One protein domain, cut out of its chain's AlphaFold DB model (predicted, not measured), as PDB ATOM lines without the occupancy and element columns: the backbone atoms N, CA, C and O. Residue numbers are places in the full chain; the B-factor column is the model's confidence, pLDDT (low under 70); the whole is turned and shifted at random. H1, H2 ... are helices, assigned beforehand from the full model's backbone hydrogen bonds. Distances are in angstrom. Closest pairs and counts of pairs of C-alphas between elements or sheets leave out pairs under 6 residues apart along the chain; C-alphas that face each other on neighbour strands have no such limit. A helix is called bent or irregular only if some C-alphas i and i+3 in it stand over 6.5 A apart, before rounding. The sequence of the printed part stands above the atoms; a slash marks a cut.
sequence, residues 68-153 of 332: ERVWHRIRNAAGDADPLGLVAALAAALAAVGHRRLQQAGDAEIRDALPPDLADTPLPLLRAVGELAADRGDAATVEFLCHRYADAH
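This is residues 68 to 153 of the 332 residues of the protein "N6_Mtase domain-containing protein" of Actinobacteria bacterium (UniProt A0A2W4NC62). Two pairs of helices are stacked crosswise: H2 and H6 lie side by side, nearly in line and running opposite ways, and across them at a steep tilt lies the looser pair H1 and H5, also opposite ways. The two short helices H3 and H4 sit at one end, H3 on H5 and H4 farthest out. The printed part has 86 residues with six named helices, H1 to H6 in chain order, and no named strand; the class is all helix. The whole is compact, with a radius of gyration of the C-alphas of 11.8 A, and rounded, spanning 33 by 27 by 18 A.

H2, residues 83 to 97, and H6, residues 138 to 152, are the longest helices by residues, at 21.0 A and 21.4 A. C-alpha 83 stands at (110.072, 148.231, 197.503) and C-alpha 152 at (102.215, 141.960, 196.804). H5, residues 123 to 136, is 20.1 A long; it is neither bent nor irregular, but only just, with C-alphas 132 and 135 6.0 A apart. H1, residues 68 to 78, is 15.3 A long and begins at C-alpha 68, (111.389, 133.032, 194.840). H3 is residues 99 to 104, 8.7 A, and H4 residues 107 to 113, 10.0 A.

H5 is the hub, touching four helices. H2 and H6 touch at a shallow tilt of 6 degrees, opposite ways; their closest C-alphas, of Ala 91 and Val 142, are 5.3 A apart. H5 touches H2 with residues 125 to 130 alone, at a steep tilt of 65 degrees, closest at C-alphas of Leu 126 and Leu 90, 6.3 A. Residues 129 to 133 of H5 touch H6, closest at C-alphas of Ala 133 and Thr 141, 5.5 A. H1 and H5 touch at a shallow tilt of 27 degrees, closest at C-alphas of Val 70 and Ala 128, 6.2 A. H1 also touches residues 83 to 87 of H2, closest at C-alphas of Ala 78 and Leu 86, 6.4 A. H3 touches H5, closest at C-alphas of His 99 and Gly 130, 4.2 A. H4 touches no helix but is near H2, H3 and H5; it is apart from H1 and H6. The helix packing is mostly crossed, only just: 2 of 6 touching pairs are at a shallow tilt. Every O i to N i+4 pair is within hydrogen-bond range in H1, H2, H3, H4 and H6; in H5, 8 of 10 are.

The two C-alphas farthest apart, of Gly 106 and His 153, are 34.3 A from each other. The printed part has no cut. No link is long; H4 to H5, with 9 residues between them, is short, and the others are tight. The mean pLDDT of the printed part is 93.9, and no printed residue is under 70.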
ATOM      1  N   GLU A  68     111.833 132.749 193.481       86.12
ATOM      2  CA  GLU A  68     111.389 133.032 194.840       86.12
ATOM      3  C   GLU A  68     112.554 133.492 195.718       86.12
ATOM      4  O   GLU A  68     112.404 134.441 196.494       86.12
ATOM      5  N   ARG A  69     113.740 132.883 195.583       86.12
ATOM      6  CA  ARG A  69     114.937 133.298 196.336       86.12
ATOM      7  C   ARG A  69     115.351 134.719 195.980       86.12
ATOM      8  O   ARG A  69     115.601 135.514 196.888       86.12
ATOM      9  N   VAL A  70     115.407 135.041 194.689       91.50
ATOM     10  CA  VAL A  70     115.733 136.387 194.198       91.50
ATOM     11  C   VAL A  70     114.709 137.389 194.720       91.50
ATOM     12  O   VAL A  70     115.088 138.392 195.326       91.50
ATOM     13  N   TRP A  71     113.415 137.074 194.618       91.50
ATOM     14  CA  TRP A  71     112.354 137.921 195.158       91.50
ATOM     15  C   TRP A  71     112.485 138.153 196.671       91.50
ATOM     16  O   TRP A  71     112.309 139.270 197.156       91.50
ATOM     17  N   HIS A  72     112.843 137.121 197.440       88.56
ATOM     18  CA  HIS A  72     113.120 137.265 198.868       88.56
ATOM     19  C   HIS A  72     114.329 138.171 199.137       88.56
ATOM     20  O   HIS A  72     114.259 139.003 200.040       88.56
ATOM     21  N   ARG A  73     115.421 138.067 198.366       91.38
ATOM     22  CA  ARG A  73     116.570 138.985 198.494       91.38
ATOM     23  C   ARG A  73     116.155 140.436 198.233       91.38
ATOM     24  O   ARG A  73     116.484 141.295 199.045       91.38
ATOM     25  N   ILE A  74     115.384 140.687 197.172       93.12
ATOM     26  CA  ILE A  74     114.871 142.024 196.821       93.12
ATOM     27  C   ILE A  74     114.017 142.584 197.961       93.12
ATOM     28  O   ILE A  74     114.290 143.673 198.458       93.12
ATOM     29  N   ARG A  75     113.034 141.815 198.442       89.25
ATOM     30  CA  ARG A  75     112.144 142.241 199.533       89.25
ATOM     31  C   ARG A  75     112.908 142.557 200.819       89.25
ATOM     32  O   ARG A  75     112.634 143.557 201.471       89.25
ATOM     33  N   ASN A  76     113.877 141.715 201.178       86.75
ATOM     34  CA  ASN A  76     114.689 141.924 202.376       86.75
ATOM     35  C   ASN A  76     115.598 143.153 202.259       86.75
ATOM     36  O   ASN A  76     115.852 143.802 203.268       86.75
ATOM     37  N   ALA A  77     116.100 143.447 201.058       89.44
ATOM     38  CA  ALA A  77     116.942 144.611 200.813       89.44
ATOM     39  C   ALA A  77     116.140 145.919 200.791       89.44
ATOM     40  O   ALA A  77     116.606 146.915 201.330       89.44
ATOM     41  N   ALA A  78     114.935 145.908 200.212       87.81
ATOM     42  CA  ALA A  78     114.036 147.059 200.230       87.81
ATOM     43  C   ALA A  78     113.531 147.397 201.643       87.81
ATOM     44  O   ALA A  78     113.322 148.568 201.966       87.81
ATOM     45  N   GLY A  79     113.310 146.371 202.475       79.19
ATOM     46  CA  GLY A  79     112.626 146.535 203.756       79.19
ATOM     47  C   GLY A  79     111.248 147.178 203.567       79.19
ATOM     48  O   GLY A  79     110.566 146.915 202.577       79.19
ATOM     49  N   ASP A  80     110.866 148.052 204.499       74.31
ATOM     50  CA  ASP A  80     109.615 148.822 204.427       74.31
ATOM     51  C   ASP A  80     109.786 150.189 203.730       74.31
ATOM     52  O   ASP A  80     108.816 150.935 203.608       74.31
ATOM     53  N   ALA A  81     111.005 150.550 203.307       78.06
ATOM     54  CA  ALA A  81     111.330 151.915 202.887       78.06
ATOM     55  C   ALA A  81     110.840 152.239 201.467       78.06
ATOM     56  O   ALA A  81     110.060 153.171 201.294       78.06
ATOM     57  N   ASP A  82     111.280 151.475 200.460       88.19
ATOM     58  CA  ASP A  82     110.844 151.670 199.069       88.19
ATOM     59  C   ASP A  82     110.982 150.399 198.200       88.19
ATOM     60  O   ASP A  82     111.914 150.258 197.399       88.19
ATOM     61  N   PRO A  83     110.054 149.433 198.333       91.56
ATOM     62  CA  PRO A  83     110.072 148.231 197.503       91.56
ATOM     63  C   PRO A  83     109.839 148.500 196.012       91.56
ATOM     64  O   PRO A  83     110.340 147.738 195.187       91.56
ATOM     65  N   LEU A  84     109.100 149.556 195.652       94.25
ATOM     66  CA  LEU A  84     108.817 149.873 194.250       94.25
ATOM     67  C   LEU A  84     110.043 150.462 193.564       94.25
ATOM     68  O   LEU A  84     110.402 150.000 192.486       94.25
ATOM     69  N   GLY A  85     110.708 151.429 194.200       95.94
ATOM     70  CA  GLY A  85     111.918 152.047 193.665       95.94
ATOM     71  C   GLY A  85     113.026 151.034 193.424       95.94
ATOM     72  O   GLY A  85     113.648 151.059 192.362       95.94
ATOM     73  N   LEU A  86     113.221 150.078 194.342       96.88
ATOM     74  CA  LEU A  86     114.204 149.013 194.139       96.88
ATOM     75  C   LEU A  86     113.822 148.089 192.973       96.88
ATOM     76  O   LEU A  86     114.676 147.770 192.148       96.88
ATOM     77  N   VAL A  87     112.557 147.670 192.878       97.56
ATOM     78  CA  VAL A  87     112.082 146.833 191.762       97.56
ATOM     79  C   VAL A  87     112.233 147.561 190.425       97.56
ATOM     80  O   VAL A  87     112.766 146.985 189.479       97.56
ATOM     81  N   ALA A  88     111.832 148.830 190.361       97.94
ATOM     82  CA  ALA A  88     111.954 149.666 189.175       97.94
ATOM     83  C   ALA A  88     113.416 149.870 188.760       97.94
ATOM     84  O   ALA A  88     113.738 149.777 187.580       97.94
ATOM     85  N   ALA A  89     114.315 150.104 189.722       98.19
ATOM     86  CA  ALA A  89     115.742 150.253 189.457       98.19
ATOM     87  C   ALA A  89     116.372 148.958 188.923       98.19
ATOM     88  O   ALA A  89     117.135 149.002 187.962       98.19
ATOM     89  N   LEU A  90     116.025 147.801 189.499       98.50
ATOM     90  CA  LEU A  90     116.511 146.500 189.029       98.50
ATOM     91  C   LEU A  90     115.992 146.162 187.627       98.50
ATOM     92  O   LEU A  90     116.764 145.679 186.802       98.50
ATOM     93  N   ALA A  91     114.714 146.435 187.349       98.50
ATOM     94  CA  ALA A  91     114.128 146.239 186.027       98.50
ATOM     95  C   ALA A  91     114.791 147.142 184.975       98.50
ATOM     96  O   ALA A  91     115.215 146.649 183.933       98.50
ATOM     97  N   ALA A  92     114.943 148.437 185.270       98.50
ATOM     98  CA  ALA A  92     115.578 149.397 184.368       98.50
ATOM     99  C   ALA A  92     117.054 149.067 184.118       98.50
ATOM    100  O   ALA A  92     117.518 149.110 182.983       98.50
ATOM    101  N   ALA A  93     117.788 148.663 185.157       98.44
ATOM    102  CA  ALA A  93     119.172 148.233 185.012       98.44
ATOM    103  C   ALA A  93     119.296 146.963 184.159       98.44
ATOM    104  O   ALA A  93     120.192 146.882 183.323       98.44
ATOM    105  N   LEU A  94     118.400 145.985 184.339       98.50
ATOM    106  CA  LEU A  94     118.381 144.783 183.508       98.50
ATOM    107  C   LEU A  94     118.081 145.122 182.044       98.50
ATOM    108  O   LEU A  94     118.787 144.629 181.170       98.50
ATOM    109  N   ALA A  95     117.089 145.974 181.784       97.44
ATOM    110  CA  ALA A  95     116.730 146.394 180.433       97.44
ATOM    111  C   ALA A  95     117.865 147.175 179.740       97.44
ATOM    112  O   ALA A  95     118.162 146.923 178.576       97.44
ATOM    113  N   ALA A  96     118.550 148.066 180.467       96.25
ATOM    114  CA  ALA A  96     119.626 148.894 179.919       96.25
ATOM    115  C   ALA A  96     120.952 148.135 179.724       96.25
ATOM    116  O   ALA A  96     121.669 148.367 178.752       96.25
ATOM    117  N   VAL A  97     121.314 147.256 180.664       96.88
ATOM    118  CA  VAL A  97     122.633 146.595 180.694       96.88
ATOM    119  C   VAL A  97     122.592 145.191 180.080       96.88
ATOM    120  O   VAL A  97     123.579 144.753 179.481       96.88
ATOM    121  N   GLY A  98     121.464 144.488 180.211       97.56
ATOM    122  CA  GLY A  98     121.261 143.106 179.772       97.56
ATOM    123  C   GLY A  98     121.903 142.063 180.695       97.56
ATOM    124  O   GLY A  98     122.995 142.261 181.243       97.56
ATOM    125  N   HIS A  99     121.261 140.897 180.840       97.12
ATOM    126  CA  HIS A  99     121.728 139.837 181.746       97.12
ATOM    127  C   HIS A  99     123.170 139.385 181.488       97.12
ATOM    128  O   HIS A  99     123.926 139.186 182.437       97.12
ATOM    129  N   ARG A 100     123.592 139.263 180.219       96.81
ATOM    130  CA  ARG A 100     124.939 138.767 179.877       96.81
ATOM    131  C   ARG A 100     126.029 139.632 180.492       96.81
ATOM    132  O   ARG A 100     126.974 139.108 181.076       96.81
ATOM    133  N   ARG A 101     125.886 140.956 180.396       96.38
ATOM    134  CA  ARG A 101     126.858 141.895 180.959       96.38
ATOM    135  C   ARG A 101     126.784 141.910 182.483       96.38
ATOM    136  O   ARG A 101     127.831 141.895 183.118       96.38
ATOM    137  N   LEU A 102     125.587 141.832 183.071       96.12
ATOM    138  CA  LEU A 102     125.427 141.701 184.527       96.12
ATOM    139  C   LEU A 102     126.105 140.444 185.100       96.12
ATOM    140  O   LEU A 102     126.575 140.462 186.238       96.12
ATOM    141  N   GLN A 103     126.184 139.364 184.323       93.69
ATOM    142  CA  GLN A 103     126.859 138.133 184.732       93.69
ATOM    143  C   GLN A 103     128.372 138.171 184.513       93.69
ATOM    144  O   GLN A 103     129.128 137.747 185.383       93.69
ATOM    145  N   GLN A 104     128.814 138.656 183.353       93.88
ATOM    146  CA  GLN A 104     130.193 138.472 182.890       93.88
ATOM    147  C   GLN A 104     131.123 139.626 183.262       93.88
ATOM    148  O   GLN A 104     132.320 139.406 183.438       93.88
ATOM    149  N   ALA A 105     130.593 140.845 183.369       95.88
ATOM    150  CA  ALA A 105     131.399 142.035 183.593       95.88
ATOM    151  C   ALA A 105     131.822 142.183 185.064       95.88
ATOM    152  O   ALA A 105     131.159 141.699 185.996       95.88
ATOM    153  N   GLY A 106     132.933 142.887 185.273       96.81
ATOM    154  CA  GLY A 106     133.381 143.303 186.597       96.81
ATOM    155  C   GLY A 106     132.444 144.344 187.219       96.81
ATOM    156  O   GLY A 106     131.699 145.032 186.527       96.81
ATOM    157  N   ASP A 107     132.496 144.497 188.543       96.31
ATOM    158  CA  ASP A 107     131.609 145.424 189.263       96.31
ATOM    159  C   ASP A 107     131.737 146.878 188.768       96.31
ATOM    160  O   ASP A 107     130.724 147.559 188.624       96.31
ATOM    161  N   ALA A 108     132.952 147.343 188.456       96.00
ATOM    162  CA  ALA A 108     133.183 148.682 187.903       96.00
ATOM    163  C   ALA A 108     132.562 148.850 186.505       96.00
ATOM    164  O   ALA A 108     131.880 149.831 186.245       96.00
ATOM    165  N   GLU A 109     132.706 147.848 185.637       96.00
ATOM    166  CA  GLU A 109     132.151 147.874 184.279       96.00
ATOM    167  C   GLU A 109     130.619 147.839 184.262       96.00
ATOM    168  O   GLU A 109     130.007 148.365 183.330       96.00
ATOM    169  N   ILE A 110     130.002 147.191 185.259       96.31
ATOM    170  CA  ILE A 110     128.552 147.240 185.478       96.31
ATOM    171  C   ILE A 110     128.157 148.644 185.931       96.31
ATOM    172  O   ILE A 110     127.224 149.207 185.374       96.31
ATOM    173  N   ARG A 111     128.868 149.227 186.907       95.81
ATOM    174  CA  ARG A 111     128.591 150.588 187.399       95.81
ATOM    175  C   ARG A 111     128.681 151.630 186.286       95.81
ATOM    176  O   ARG A 111     127.767 152.433 186.167       95.81
ATOM    177  N   ASP A 112     129.711 151.556 185.451       95.75
ATOM    178  CA  ASP A 112     129.910 152.472 184.322       95.75
ATOM    179  C   ASP A 112     128.852 152.301 183.219       95.75
ATOM    180  O   ASP A 112     128.603 153.220 182.444       95.75
ATOM    181  N   ALA A 113     128.229 151.121 183.131       95.62
ATOM    182  CA  ALA A 113     127.151 150.847 182.184       95.62
ATOM    183  C   ALA A 113     125.773 151.304 182.678       95.62
ATOM    184  O   ALA A 113     124.844 151.393 181.874       95.62
ATOM    185  N   LEU A 114     125.611 151.539 183.984       96.31
ATOM    186  CA  LEU A 114     124.333 151.954 184.544       96.31
ATOM    187  C   LEU A 114     124.054 153.425 184.205       96.31
ATOM    188  O   LEU A 114     124.942 154.271 184.334       96.31
ATOM    189  N   PRO A 115     122.801 153.763 183.861       94.50
ATOM    190  CA  PRO A 115     122.331 155.139 183.903       94.50
ATOM    191  C   PRO A 115     122.674 155.812 185.249       94.50
ATOM    192  O   PRO A 115     122.591 155.151 186.292       94.50
ATOM    193  N   PRO A 116     123.036 157.112 185.270       93.81
ATOM    194  CA  PRO A 116     123.465 157.793 186.495       93.81
ATOM    195  C   PRO A 116     122.458 157.717 187.649       93.81
ATOM    196  O   PRO A 116     122.845 157.609 188.809       93.81
ATOM    197  N   ASP A 117     121.163 157.725 187.345       93.12
ATOM    198  CA  ASP A 117     120.075 157.626 188.322       93.12
ATOM    199  C   ASP A 117     119.860 156.205 188.877       93.12
ATOM    200  O   ASP A 117     119.045 156.012 189.785       93.12
ATOM    201  N   LEU A 118     120.597 155.217 188.355       95.88
ATOM    202  CA  LEU A 118     120.645 153.830 188.821       95.88
ATOM    203  C   LEU A 118     121.990 153.474 189.473       95.88
ATOM    204  O   LEU A 118     122.175 152.323 189.883       95.88
ATOM    205  N   ALA A 119     122.910 154.436 189.607       92.69
ATOM    206  CA  ALA A 119     124.275 154.212 190.082       92.69
ATOM    207  C   ALA A 119     124.349 153.573 191.476       92.69
ATOM    208  O   ALA A 119     125.296 152.837 191.738       92.69
ATOM    209  N   ASP A 120     123.341 153.771 192.330       92.81
ATOM    210  CA  ASP A 120     123.281 153.213 193.688       92.81
ATOM    211  C   ASP A 120     122.597 151.838 193.772       92.81
ATOM    212  O   ASP A 120     122.531 151.231 194.845       92.81
ATOM    213  N   THR A 121     122.120 151.289 192.649       95.88
ATOM    214  CA  THR A 121     121.408 150.001 192.640       95.88
ATOM    215  C   THR A 121     122.309 148.889 193.204       95.88
ATOM    216  O   THR A 121     123.462 148.768 192.781       95.88
ATOM    217  N   PRO A 122     121.861 148.061 194.165       95.81
ATOM    218  CA  PRO A 122     122.746 147.089 194.809       95.81
ATOM    219  C   PRO A 122     123.292 146.030 193.834       95.81
ATOM    220  O   PRO A 122     122.547 145.175 193.356       95.81
ATOM    221  N   LEU A 123     124.612 146.024 193.603       96.00
ATOM    222  CA  LEU A 123     125.294 145.064 192.715       96.00
ATOM    223  C   LEU A 123     124.960 143.588 193.001       96.00
ATOM    224  O   LEU A 123     124.699 142.858 192.046       96.00
ATOM    225  N   PRO A 124     124.883 143.117 194.266       95.44
ATOM    226  CA  PRO A 124     124.497 141.731 194.531       95.44
ATOM    227  C   PRO A 124     123.092 141.374 194.028       95.44
ATOM    228  O   PRO A 124     122.848 140.223 193.675       95.44
ATOM    229  N   LEU A 125     122.168 142.339 193.997       96.81
ATOM    230  CA  LEU A 125     120.823 142.129 193.462       96.81
ATOM    231  C   LEU A 125     120.811 142.205 191.939       96.81
ATOM    232  O   LEU A 125     120.126 141.401 191.320       96.81
ATOM    233  N   LEU A 126     121.599 143.103 191.342       97.44
ATOM    234  CA  LEU A 126     121.784 143.149 189.889       97.44
ATOM    235  C   LEU A 126     122.319 141.821 189.350       97.44
ATOM    236  O   LEU A 126     121.778 141.294 188.385       97.44
ATOM    237  N   ARG A 127     123.320 141.233 190.017       96.31
ATOM    238  CA  ARG A 127     123.840 139.907 189.652       96.31
ATOM    239  C   ARG A 127     122.781 138.818 189.807       96.31
ATOM    240  O   ARG A 127     122.588 138.048 188.879       96.31
ATOM    241  N   ALA A 128     122.037 138.813 190.914       95.50
ATOM    242  CA  ALA A 128     120.961 137.843 191.134       95.50
ATOM    243  C   ALA A 128     119.822 137.957 190.099       95.50
ATOM    244  O   ALA A 128     119.240 136.956 189.697       95.50
ATOM    245  N   VAL A 129     119.496 139.175 189.659       97.12
ATOM    246  CA  VAL A 129     118.522 139.415 188.586       97.12
ATOM    247  C   VAL A 129     119.091 138.995 187.227       97.12
ATOM    248  O   VAL A 129     118.366 138.406 186.433       97.12
ATOM    249  N   GLY A 130     120.381 139.231 186.970       97.00
ATOM    250  CA  GLY A 130     121.069 138.746 185.770       97.00
ATOM    251  C   GLY A 130     121.144 137.216 185.692       97.00
ATOM    252  O   GLY A 130     120.946 136.655 184.622       97.00
ATOM    253  N   GLU A 131     121.374 136.536 186.818       94.94
ATOM    254  CA  GLU A 131     121.259 135.074 186.958       94.94
ATOM    255  C   GLU A 131     119.861 134.590 186.583       94.94
ATOM    256  O   GLU A 131     119.718 133.805 185.649       94.94
ATOM    257  N   LEU A 132     118.831 135.171 187.202       95.25
ATOM    258  CA  LEU A 132     117.442 134.836 186.907       95.25
ATOM    259  C   LEU A 132     117.084 135.021 185.422       95.25
ATOM    260  O   LEU A 132     116.313 134.236 184.863       95.25
ATOM    261  N   ALA A 133     117.632 136.066 184.802       97.12
ATOM    262  CA  ALA A 133     117.394 136.422 183.412       97.12
ATOM    263  C   ALA A 133     118.167 135.569 182.402       97.12
ATOM    264  O   ALA A 133     117.720 135.465 181.263       97.12
ATOM    265  N   ALA A 134     119.255 134.902 182.787       95.19
ATOM    266  CA  ALA A 134     119.947 133.985 181.881       95.19
ATOM    267  C   ALA A 134     119.081 132.781 181.485       95.19
ATOM    268  O   ALA A 134     119.158 132.328 180.344       95.19
ATOM    269  N   ASP A 135     118.210 132.323 182.387       90.38
ATOM    270  CA  ASP A 135     117.350 131.163 182.141       90.38
ATOM    271  C   ASP A 135     116.062 131.510 181.382       90.38
ATOM    272  O   ASP A 135     115.559 130.701 180.603       90.38
ATOM    273  N   ARG A 136     115.496 132.705 181.612       93.56
ATOM    274  CA  ARG A 136     114.173 133.099 181.077       93.56
ATOM    275  C   ARG A 136     114.193 134.265 180.089       93.56
ATOM    276  O   ARG A 136     113.181 134.524 179.445       93.56
ATOM    277  N   GLY A 137     115.314 134.969 179.970       97.00
ATOM    278  CA  GLY A 137     115.450 136.212 179.213       97.00
ATOM    279  C   GLY A 137     115.122 137.476 180.015       97.00
ATOM    280  O   GLY A 137     114.447 137.442 181.051       97.00
ATOM    281  N   ASP A 138     115.590 138.616 179.499       97.31
ATOM    282  CA  ASP A 138     115.461 139.928 180.146       97.31
ATOM    283  C   ASP A 138     113.986 140.345 180.276       97.31
ATOM    284  O   ASP A 138     113.514 140.618 181.380       97.31
ATOM    285  N   ALA A 139     113.226 140.276 179.175       96.75
ATOM    286  CA  ALA A 139     111.800 140.613 179.126       96.75
ATOM    287  C   ALA A 139     110.967 139.846 180.163       96.75
ATOM    288  O   ALA A 139     110.279 140.440 180.990       96.75
ATOM    289  N   ALA A 140     111.080 138.515 180.180       96.88
ATOM    290  CA  ALA A 140     110.342 137.673 181.122       96.88
ATOM    291  C   ALA A 140     110.757 137.912 182.583       96.88
ATOM    292  O   ALA A 140     109.958 137.705 183.499       96.88
ATOM    293  N   THR A 141     111.988 138.362 182.825       98.06
ATOM    294  CA  THR A 141     112.454 138.712 184.172       98.06
ATOM    295  C   THR A 141     111.891 140.046 184.633       98.06
ATOM    296  O   THR A 141     111.426 140.146 185.767       98.06
ATOM    297  N   VAL A 142     111.858 141.052 183.757       98.06
ATOM    298  CA  VAL A 142     111.209 142.337 184.043       98.06
ATOM    299  C   VAL A 142     109.712 142.138 184.317       98.06
ATOM    300  O   VAL A 142     109.202 142.628 185.327       98.06
ATOM    301  N   GLU A 143     109.026 141.333 183.501       95.75
ATOM    302  CA  GLU A 143     107.621 140.967 183.720       95.75
ATOM    303  C   GLU A 143     107.411 140.240 185.052       95.75
ATOM    304  O   GLU A 143     106.470 140.534 185.789       95.75
ATOM    305  N   PHE A 144     108.306 139.317 185.407       95.25
ATOM    306  CA  PHE A 144     108.270 138.640 186.700       95.25
ATOM    307  C   PHE A 144     108.381 139.625 187.873       95.25
ATOM    308  O   PHE A 144     107.598 139.538 188.822       95.25
ATOM    309  N   LEU A 145     109.330 140.564 187.816       96.25
ATOM    310  CA  LEU A 145     109.525 141.570 188.861       96.25
ATOM    311  C   LEU A 145     108.291 142.472 189.005       96.25
ATOM    312  O   LEU A 145     107.838 142.721 190.126       96.25
ATOM    313  N   CYS A 146     107.719 142.902 187.877       94.38
ATOM    314  CA  CYS A 146     106.497 143.695 187.829       94.38
ATOM    315  C   CYS A 146     105.311 142.952 188.468       94.38
ATOM    316  O   CYS A 146     104.694 143.467 189.401       94.38
ATOM    317  N   HIS A 147     105.028 141.719 188.030       91.62
ATOM    318  CA  HIS A 147     103.914 140.926 188.559       91.62
ATOM    319  C   HIS A 147     104.081 140.604 190.045       91.62
ATOM    320  O   HIS A 147     103.155 140.814 190.825       91.62
ATOM    321  N   ARG A 148     105.278 140.184 190.482       91.69
ATOM    322  CA  ARG A 148     105.539 139.909 191.906       91.69
ATOM    323  C   ARG A 148     105.331 141.146 192.776       91.69
ATOM    324  O   ARG A 148     104.833 141.018 193.897       91.69
ATOM    325  N   TYR A 149     105.693 142.332 192.280       92.56
ATOM    326  CA  TYR A 149     105.411 143.577 192.984       92.56
ATOM    327  C   TYR A 149     103.906 143.873 193.034       92.56
ATOM    328  O   TYR A 149     103.393 144.152 194.120       92.56
ATOM    329  N   ALA A 150     103.207 143.788 191.899       89.25
ATOM    330  CA  ALA A 150     101.774 144.064 191.803       89.25
ATOM    331  C   ALA A 150     100.942 143.128 192.701       89.25
ATOM    332  O   ALA A 150     100.114 143.607 193.477       89.25
ATOM    333  N   ASP A 151     101.239 141.826 192.693       86.81
ATOM    334  CA  ASP A 151     100.579 140.815 193.532       86.81
ATOM    335  C   ASP A 151     100.758 141.092 195.030       86.81
ATOM    336  O   ASP A 151      99.846 140.891 195.837       86.81
ATOM    337  N   ALA A 152     101.938 141.581 195.423       86.00
ATOM    338  CA  ALA A 152     102.215 141.960 196.804       86.00
ATOM    339  C   ALA A 152     101.536 143.283 197.212       86.00
ATOM    340  O   ALA A 152     101.373 143.539 198.408       86.00
ATOM    341  N   HIS A 153     101.117 144.114 196.248       85.94
ATOM    342  CA  HIS A 153     100.584 145.459 196.476       85.94
ATOM    343  C   HIS A 153      99.302 145.739 195.667       85.94
ATOM    344  O   HIS A 153      99.249 146.712 194.909       85.94
TER     345      HIS A 153